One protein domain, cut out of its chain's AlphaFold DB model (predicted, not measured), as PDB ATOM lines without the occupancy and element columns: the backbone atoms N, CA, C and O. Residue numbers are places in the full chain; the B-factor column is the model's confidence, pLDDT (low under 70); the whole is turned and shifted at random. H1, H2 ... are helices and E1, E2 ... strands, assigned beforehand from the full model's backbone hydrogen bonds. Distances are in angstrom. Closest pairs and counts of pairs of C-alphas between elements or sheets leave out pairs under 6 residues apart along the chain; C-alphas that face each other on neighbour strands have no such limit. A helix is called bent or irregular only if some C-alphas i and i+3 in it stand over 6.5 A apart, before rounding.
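What this domain is: This is residues 34 to 92 of the 92 residues of an uncharacterized protein of Pyrenophora tritici-repentis (UniProt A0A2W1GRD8). A small three-stranded sheet with the helix H2 laid along one face makes one end of the domain, and a loop-rich part with the short helix H1 and residues 62 to 75 makes the other. Residues 62 to 75, a long stretch with no named element, run out to the far end of the longest axis and fold back into H2. The printed part has 59 residues, with two named helices and three named strands in the order E1, E2, H1, H2, E3; the sheet is mixed, with the order E1, E3, E2. The class is mixed, helices and strands, although under half of the residues, 24 of 59, are in named elements. The whole is compact, with a radius of gyration of the C-alphas of 11.6 A and spans of 32 by 24 by 14 A.

How they stand to each other: E1, residues 40 to 42, is an edge strand, and its neighbour is the inner strand E3, residues 88 to 91. They are antiparallel at 140 degrees between directions, with N 41 and O 90 within hydrogen-bond range at 2.8 A. The other edge strand is E2, residues 49 to 52, parallel to E3 at 25 degrees, with N 51 and O 89 at 2.8 A and N 89 and O 49 at 2.9 A. H1, residues 58 to 61, is not on the sheet and is apart from E1 and E3. H2, residues 76 to 84, is on the sheet at a height over the sheet of 8.8 A. It lies over E3 and runs along the strands, at 12 degrees to E3 on the local plane; with 2 C-alphas falling on E1, it only just fails to lie over E1. The closest C-alphas of H2 and E1 are those of Arg 78 and Cys 42, 6.3 A apart; those of H2 and E3 are Leu 82 and Ala 88, 6.9 A apart. H1 and H2 are near each other, with 6 pairs of C-alphas within 10 A. E2, H1, H2 and E3 form a strand-helix-strand unit, two parallel neighbour strands with helices between them along the chain, and its crossover is right-handed. In H2, 0 of 5 O i to N i+4 pairs and 2 of 6 O i to N i+3 pairs are within hydrogen-bond range; H1 is too short for an O i to N i+4 pair.

Where its parts are: E1 begins at C-alpha 40, (121.293, 107.628, 166.976), and is 5.4 A long. E2 is 9.8 A long and H1 5.4 A. H2 begins at C-alpha 76, (123.777, 121.193, 161.913), and is 11.5 A long; it is neither bent nor irregular, but only just: C-alphas 79 and 82 are 6.3 A apart. E3, 9.8 A long, ends at C-alpha 91, (124.576, 110.173, 168.978).

The domain as a whole: The two C-alphas farthest apart, those of Ala 35 and Asp 72, are 33.2 A apart. The printed part has no cut. The link from H1 to H2 is long, with 14 residues, in which residues 63 to 64 pair antiparallel with residues 74 to 75. The mean pLDDT of the printed part is 85.9, and residues 67 to 68 are under 70.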
ATOM      1  N   ALA A  34     121.495 103.267 170.630       75.56
ATOM      2  CA  ALA A  34     122.780 102.600 170.775       75.56
ATOM      3  C   ALA A  34     122.849 101.858 172.121       75.56
ATOM      4  O   ALA A  34     122.175 102.229 173.083       75.56
ATOM      5  N   ALA A  35     123.714 100.844 172.229       75.25
ATOM      6  CA  ALA A  35     123.846 100.023 173.443       75.25
ATOM      7  C   ALA A  35     124.139 100.836 174.726       75.25
ATOM      8  O   ALA A  35     123.804 100.405 175.826       75.25
ATOM      9  N   GLN A  36     124.717 102.031 174.574       82.50
ATOM     10  CA  GLN A  36     124.978 103.012 175.631       82.50
ATOM     11  C   GLN A  36     123.759 103.879 176.037       82.50
ATOM     12  O   GLN A  36     123.900 104.766 176.872       82.50
ATOM     13  N   GLY A  37     122.563 103.637 175.486       86.69
ATOM     14  CA  GLY A  37     121.332 104.369 175.825       86.69
ATOM     15  C   GLY A  37     121.188 105.747 175.164       86.69
ATOM     16  O   GLY A  37     120.308 106.508 175.555       86.69
ATOM     17  N   LEU A  38     122.039 106.055 174.182       88.56
ATOM     18  CA  LEU A  38     122.003 107.279 173.373       88.56
ATOM     19  C   LEU A  38     121.142 107.066 172.121       88.56
ATOM     20  O   LEU A  38     121.161 105.979 171.533       88.56
ATOM     21  N   GLN A  39     120.428 108.099 171.681       89.81
ATOM     22  CA  GLN A  39     119.680 108.095 170.424       89.81
ATOM     23  C   GLN A  39     120.657 108.262 169.254       89.81
ATOM     24  O   GLN A  39     121.426 109.223 169.227       89.81
ATOM     25  N   VAL A  40     120.617 107.371 168.257       90.75
ATOM     26  CA  VAL A  40     121.293 107.628 166.976       90.75
ATOM     27  C   VAL A  40     120.516 108.709 166.221       90.75
ATOM     28  O   VAL A  40     119.362 108.515 165.842       90.75
ATOM     29  N   VAL A  41     121.162 109.854 166.001       89.06
ATOM     30  CA  VAL A  41     120.656 110.966 165.178       89.06
ATOM     31  C   VAL A  41     120.891 110.678 163.697       89.06
ATOM     32  O   VAL A  41     120.055 111.006 162.856       89.06
ATOM     33  N   CYS A  42     122.033 110.066 163.372       90.12
ATOM     34  CA  CYS A  42     122.326 109.530 162.047       90.12
ATOM     35  C   CYS A  42     123.445 108.483 162.118       90.12
ATOM     36  O   CYS A  42     124.400 108.661 162.870       90.12
ATOM     37  N   GLU A  43     123.349 107.416 161.322       91.94
ATOM     38  CA  GLU A  43     124.314 106.302 161.324       91.94
ATOM     39  C   GLU A  43     125.593 106.603 160.520       91.94
ATOM     40  O   GLU A  43     126.638 106.019 160.792       91.94
ATOM     41  N   GLY A  44     125.533 107.506 159.535       90.56
ATOM     42  CA  GLY A  44     126.619 107.711 158.570       90.56
ATOM     43  C   GLY A  44     126.818 106.523 157.613       90.56
ATOM     44  O   GLY A  44     126.012 105.594 157.545       90.56
ATOM     45  N   ILE A  45     127.904 106.556 156.837       92.25
ATOM     46  CA  ILE A  45     128.289 105.520 155.869       92.25
ATOM     47  C   ILE A  45     129.460 104.722 156.444       92.25
ATOM     48  O   ILE A  45     130.569 105.237 156.539       92.25
ATOM     49  N   ASN A  46     129.234 103.448 156.789       93.75
ATOM     50  CA  ASN A  46     130.240 102.574 157.418       93.75
ATOM     51  C   ASN A  46     130.960 103.271 158.596       93.75
ATOM     52  O   ASN A  46     132.171 103.503 158.517       93.75
ATOM     53  N   PRO A  47     130.233 103.665 159.659       91.88
ATOM     54  CA  PRO A  47     130.761 104.554 160.684       91.88
ATOM     55  C   PRO A  47     131.994 103.982 161.386       91.88
ATOM     56  O   PRO A  47     131.957 102.900 161.971       91.88
ATOM     57  N   VAL A  48     133.081 104.756 161.356       95.12
ATOM     58  CA  VAL A  48     134.347 104.467 162.060       95.12
ATOM     59  C   VAL A  48     134.622 105.447 163.206       95.12
ATOM     60  O   VAL A  48     135.570 105.256 163.964       95.12
ATOM     61  N   ILE A  49     133.800 106.493 163.336       93.00
ATOM     62  CA  ILE A  49     133.867 107.516 164.385       93.00
ATOM     63  C   ILE A  49     132.466 107.684 164.980       93.00
ATOM     64  O   ILE A  49     131.497 107.836 164.239       93.00
ATOM     65  N   ASP A  50     132.375 107.707 166.310       92.62
ATOM     66  CA  ASP A  50     131.168 108.074 167.053       92.62
ATOM     67  C   ASP A  50     131.287 109.520 167.562       92.62
ATOM     68  O   ASP A  50     132.213 109.853 168.304       92.62
ATOM     69  N   ILE A  51     130.341 110.383 167.184       91.81
ATOM     70  CA  ILE A  51     130.221 111.768 167.659       91.81
ATOM     71  C   ILE A  51     129.052 111.842 168.642       91.81
ATOM     72  O   ILE A  51     127.898 111.683 168.249       91.81
ATOM     73  N   VAL A  52     129.337 112.120 169.916       91.12
ATOM     74  CA  VAL A  52     128.309 112.307 170.955       91.12
ATOM     75  C   VAL A  52     128.054 113.799 171.173       91.12
ATOM     76  O   VAL A  52     128.915 114.521 171.680       91.12
ATOM     77  N   ALA A  53     126.867 114.269 170.795       88.56
ATOM     78  CA  ALA A  53     126.448 115.663 170.882       88.56
ATOM     79  C   ALA A  53     125.675 115.930 172.186       88.56
ATOM     80  O   ALA A  53     124.472 115.700 172.275       88.56
ATOM     81  N   VAL A  54     126.359 116.451 173.208       87.06
ATOM     82  CA  VAL A  54     125.739 116.741 174.513       87.06
ATOM     83  C   VAL A  54     125.132 118.145 174.531       87.06
ATOM     84  O   VAL A  54     125.830 119.145 174.709       87.06
ATOM     85  N   HIS A  55     123.811 118.226 174.376       81.50
ATOM     86  CA  HIS A  55     123.045 119.464 174.520       81.50
ATOM     87  C   HIS A  55     121.597 119.163 174.957       81.50
ATOM     88  O   HIS A  55     121.295 118.059 175.398       81.50
ATOM     89  N   GLY A  56     120.701 120.155 174.892       75.06
ATOM     90  CA  GLY A  56     119.265 119.962 175.108       75.06
ATOM     91  C   GLY A  56     118.576 119.190 173.971       75.06
ATOM     92  O   GLY A  56     119.166 118.337 173.321       75.06
ATOM     93  N   HIS A  57     117.307 119.512 173.716       80.44
ATOM     94  CA  HIS A  57     116.451 118.830 172.734       80.44
ATOM     95  C   HIS A  57     117.013 118.925 171.299       80.44
ATOM     96  O   HIS A  57     116.742 119.898 170.587       80.44
ATOM     97  N   CYS A  58     117.790 117.922 170.875       77.25
ATOM     98  CA  CYS A  58     118.723 118.084 169.760       77.25
ATOM     99  C   CYS A  58     118.050 118.401 168.416       77.25
ATOM    100  O   CYS A  58     118.523 119.256 167.668       77.25
ATOM    101  N   GLU A  59     116.886 117.808 168.159       75.69
ATOM    102  CA  GLU A  59     116.068 118.042 166.962       75.69
ATOM    103  C   GLU A  59     115.572 119.494 166.825       75.69
ATOM    104  O   GLU A  59     115.272 119.943 165.719       75.69
ATOM    105  N   LYS A  60     115.494 120.255 167.928       76.38
ATOM    106  CA  LYS A  60     114.999 121.643 167.945       76.38
ATOM    107  C   LYS A  60     116.110 122.669 168.121       76.38
ATOM    108  O   LYS A  60     116.034 123.717 167.494       76.38
ATOM    109  N   THR A  61     117.111 122.416 168.967       82.12
ATOM    110  CA  THR A  61     118.159 123.413 169.255       82.12
ATOM    111  C   THR A  61     119.310 123.431 168.252       82.12
ATOM    112  O   THR A  61     119.965 124.462 168.147       82.12
ATOM    113  N   TRP A  62     119.525 122.359 167.479       85.75
ATOM    114  CA  TRP A  62     120.527 122.325 166.397       85.75
ATOM    115  C   TRP A  62     119.933 122.523 164.997       85.75
ATOM    116  O   TRP A  62     120.661 122.439 164.011       85.75
ATOM    117  N   THR A  63     118.626 122.773 164.897       88.75
ATOM    118  CA  THR A  63     117.931 123.015 163.627       88.75
ATOM    119  C   THR A  63     117.750 124.515 163.414       88.75
ATOM    120  O   THR A  63     116.948 125.154 164.094       88.75
ATOM    121  N   ALA A  64     118.490 125.078 162.460       87.06
ATOM    122  CA  ALA A  64     118.246 126.422 161.951       87.06
ATOM    123  C   ALA A  64     117.011 126.426 161.031       87.06
ATOM    124  O   ALA A  64     116.710 125.415 160.402       87.06
ATOM    125  N   GLY A  65     116.307 127.558 160.942       82.44
ATOM    126  CA  GLY A  65     115.066 127.703 160.166       82.44
ATOM    127  C   GLY A  65     113.809 127.767 161.043       82.44
ATOM    128  O   GLY A  65     113.883 127.781 162.272       82.44
ATOM    129  N   SER A  66     112.626 127.833 160.425       73.00
ATOM    130  CA  SER A  66     111.347 128.056 161.128       73.00
ATOM    131  C   SER A  66     110.743 126.785 161.760       73.00
ATOM    132  O   SER A  66     109.528 126.591 161.721       73.00
ATOM    133  N   GLY A  67     111.584 125.923 162.339       66.75
ATOM    134  CA  GLY A  67     111.217 124.605 162.868       66.75
ATOM    135  C   GLY A  67     111.463 123.451 161.887       66.75
ATOM    136  O   GLY A  67     111.689 123.676 160.703       66.75
ATOM    137  N   VAL A  68     111.418 122.218 162.407       67.69
ATOM    138  CA  VAL A  68     111.745 120.956 161.700       67.69
ATOM    139  C   VAL A  68     110.885 120.707 160.456       67.69
ATOM    140  O   VAL A  68     111.340 120.058 159.522       67.69
ATOM    141  N   ASP A  69     109.669 121.247 160.420       75.38
ATOM    142  CA  ASP A  69     108.718 121.048 159.319       75.38
ATOM    143  C   ASP A  69     108.893 122.068 158.172       75.38
ATOM    144  O   ASP A  69     108.089 122.113 157.241       75.38
ATOM    145  N   SER A  70     109.913 122.933 158.250       79.06
ATOM    146  CA  SER A  70     110.193 123.958 157.241       79.06
ATOM    147  C   SER A  70     111.123 123.442 156.145       79.06
ATOM    148  O   SER A  70     112.105 122.755 156.428       79.06
ATOM    149  N   VAL A  71     110.851 123.832 154.896       78.69
ATOM    150  CA  VAL A  71     111.670 123.473 153.721       78.69
ATOM    151  C   VAL A  71     113.096 124.023 153.841       78.69
ATOM    152  O   VAL A  71     114.041 123.363 153.422       78.69
ATOM    153  N   ASP A  72     113.256 125.185 154.478       80.94
ATOM    154  CA  ASP A  72     114.554 125.823 154.725       80.94
ATOM    155  C   ASP A  72     115.190 125.389 156.064       80.94
ATOM    156  O   ASP A  72     116.072 126.077 156.589       80.94
ATOM    157  N   SER A  73     114.714 124.296 156.679       86.62
ATOM    158  CA  SER A  73     115.268 123.816 157.947       86.62
ATOM    159  C   SER A  73     116.541 122.995 157.742       86.62
ATOM    160  O   SER A  73     116.591 122.080 156.924       86.62
ATOM    161  N   VAL A  74     117.591 123.331 158.495       87.88
ATOM    162  CA  VAL A  74     118.912 122.688 158.405       87.88
ATOM    163  C   VAL A  74     119.377 122.321 159.805       87.88
ATOM    164  O   VAL A  74     119.639 123.201 160.628       87.88
ATOM    165  N   ASN A  75     119.503 121.026 160.084       88.69
ATOM    166  CA  ASN A  75     120.055 120.524 161.332       88.69
ATOM    167  C   ASN A  75     121.575 120.363 161.222       88.69
ATOM    168  O   ASN A  75     122.083 119.575 160.428       88.69
ATOM    169  N   TRP A  76     122.320 121.096 162.046       87.44
ATOM    170  CA  TRP A  76     123.777 121.193 161.913       87.44
ATOM    171  C   TRP A  76     124.512 119.869 162.146       87.44
ATOM    172  O   TRP A  76     125.607 119.690 161.619       87.44
ATOM    173  N   LEU A  77     123.917 118.938 162.898       88.12
ATOM    174  CA  LEU A  77     124.500 117.622 163.145       88.12
ATOM    175  C   LEU A  77     124.358 116.718 161.914       88.12
ATOM    176  O   LEU A  77     125.359 116.267 161.371       88.12
ATOM    177  N   ARG A  78     123.132 116.468 161.444       87.81
ATOM    178  CA  ARG A  78     122.898 115.518 160.337       87.81
ATOM    179  C   ARG A  78     123.101 116.112 158.939       87.81
ATOM    180  O   ARG A  78     123.569 115.401 158.059       87.81
ATOM    181  N   ASP A  79     122.799 117.392 158.728       88.06
ATOM    182  CA  ASP A  79     122.707 117.962 157.375       88.06
ATOM    183  C   ASP A  79     123.991 118.695 156.945       88.06
ATOM    184  O   ASP A  79     124.256 118.811 155.750       88.06
ATOM    185  N   LEU A  80     124.809 119.165 157.898       85.88
ATOM    186  CA  LEU A  80     126.111 119.802 157.636       85.88
ATOM    187  C   LEU A  80     127.285 118.878 157.985       85.88
ATOM    188  O   LEU A  80     128.112 118.592 157.125       85.88
ATOM    189  N   LEU A  81     127.342 118.367 159.219       85.44
ATOM    190  CA  LEU A  81     128.501 117.617 159.732       85.44
ATOM    191  C   LEU A  81     128.820 116.345 158.919       85.44
ATOM    192  O   LEU A  81     129.986 115.986 158.767       85.44
ATOM    193  N   LEU A  82     127.805 115.690 158.345       84.62
ATOM    194  CA  LEU A  82     127.983 114.502 157.498       84.62
ATOM    195  C   LEU A  82     128.491 114.802 156.079       84.62
ATOM    196  O   LEU A  82     128.915 113.873 155.395       84.62
ATOM    197  N   GLN A  83     128.481 116.063 155.630       88.06
ATOM    198  CA  GLN A  83     129.118 116.442 154.362       88.06
ATOM    199  C   GLN A  83     130.648 116.377 154.491       88.06
ATOM    200  O   GLN A  83     131.322 115.872 153.594       88.06
ATOM    201  N   ASP A  84     131.176 116.824 155.635       89.88
ATOM    202  CA  ASP A  84     132.609 116.792 155.947       89.88
ATOM    203  C   ASP A  84     133.062 115.430 156.507       89.88
ATOM    204  O   ASP A  84     134.181 114.982 156.247       89.88
ATOM    205  N   LEU A  85     132.199 114.753 157.278       91.81
ATOM    206  CA  LEU A  85     132.482 113.477 157.944       91.81
ATOM    207  C   LEU A  85     131.415 112.409 157.617       91.81
ATOM    208  O   LEU A  85     130.675 111.983 158.506       91.81
ATOM    209  N   PRO A  86     131.351 111.902 156.369       91.62
ATOM    210  CA  PRO A  86     130.343 110.916 155.964       91.62
ATOM    211  C   PRO A  86     130.448 109.585 156.722       91.62
ATOM    212  O   PRO A  86     129.451 108.885 156.864       91.62
ATOM    213  N   ASN A  87     131.631 109.243 157.248       94.81
ATOM    214  CA  ASN A  87     131.882 108.002 157.991       94.81
ATOM    215  C   ASN A  87     131.756 108.183 159.520       94.81
ATOM    216  O   ASN A  87     132.390 107.447 160.288       94.81
ATOM    217  N   ALA A  88     130.996 109.184 159.972       93.94
ATOM    218  CA  ALA A  88     130.694 109.417 161.380       93.94
ATOM    219  C   ALA A  88     129.241 109.049 161.705       93.94
ATOM    220  O   ALA A  88     128.317 109.449 160.998       93.94
ATOM    221  N   ARG A  89     129.043 108.342 162.819       94.12
ATOM    222  CA  ARG A  89     127.736 108.165 163.458       94.12
ATOM    223  C   ARG A  89     127.545 109.251 164.505       94.12
ATOM    224  O   ARG A  89     128.470 109.572 165.248       94.12
ATOM    225  N   ILE A  90     126.342 109.805 164.576       92.19
ATOM    226  CA  ILE A  90     125.990 110.884 165.497       92.19
ATOM    227  C   ILE A  90     124.988 110.369 166.525       92.19
ATOM    228  O   ILE A  90     123.968 109.776 166.175       92.19
ATOM    229  N   LEU A  91     125.293 110.627 167.792       91.75
ATOM    230  CA  LEU A  91     124.576 110.173 168.978       91.75
ATOM    231  C   LEU A  91     124.214 111.379 169.858       91.75
ATOM    232  O   LEU A  91     125.019 112.307 169.968       91.75
ATOM    233  N   CYS A  92     123.064 111.352 170.530       88.69
ATOM    234  CA  CYS A  92     122.686 112.327 171.564       88.69
ATOM    235  C   CYS A  92     121.948 111.683 172.746       88.69
ATOM    236  O   CYS A  92     121.312 110.624 172.539       88.69
TER     237      CYS A  92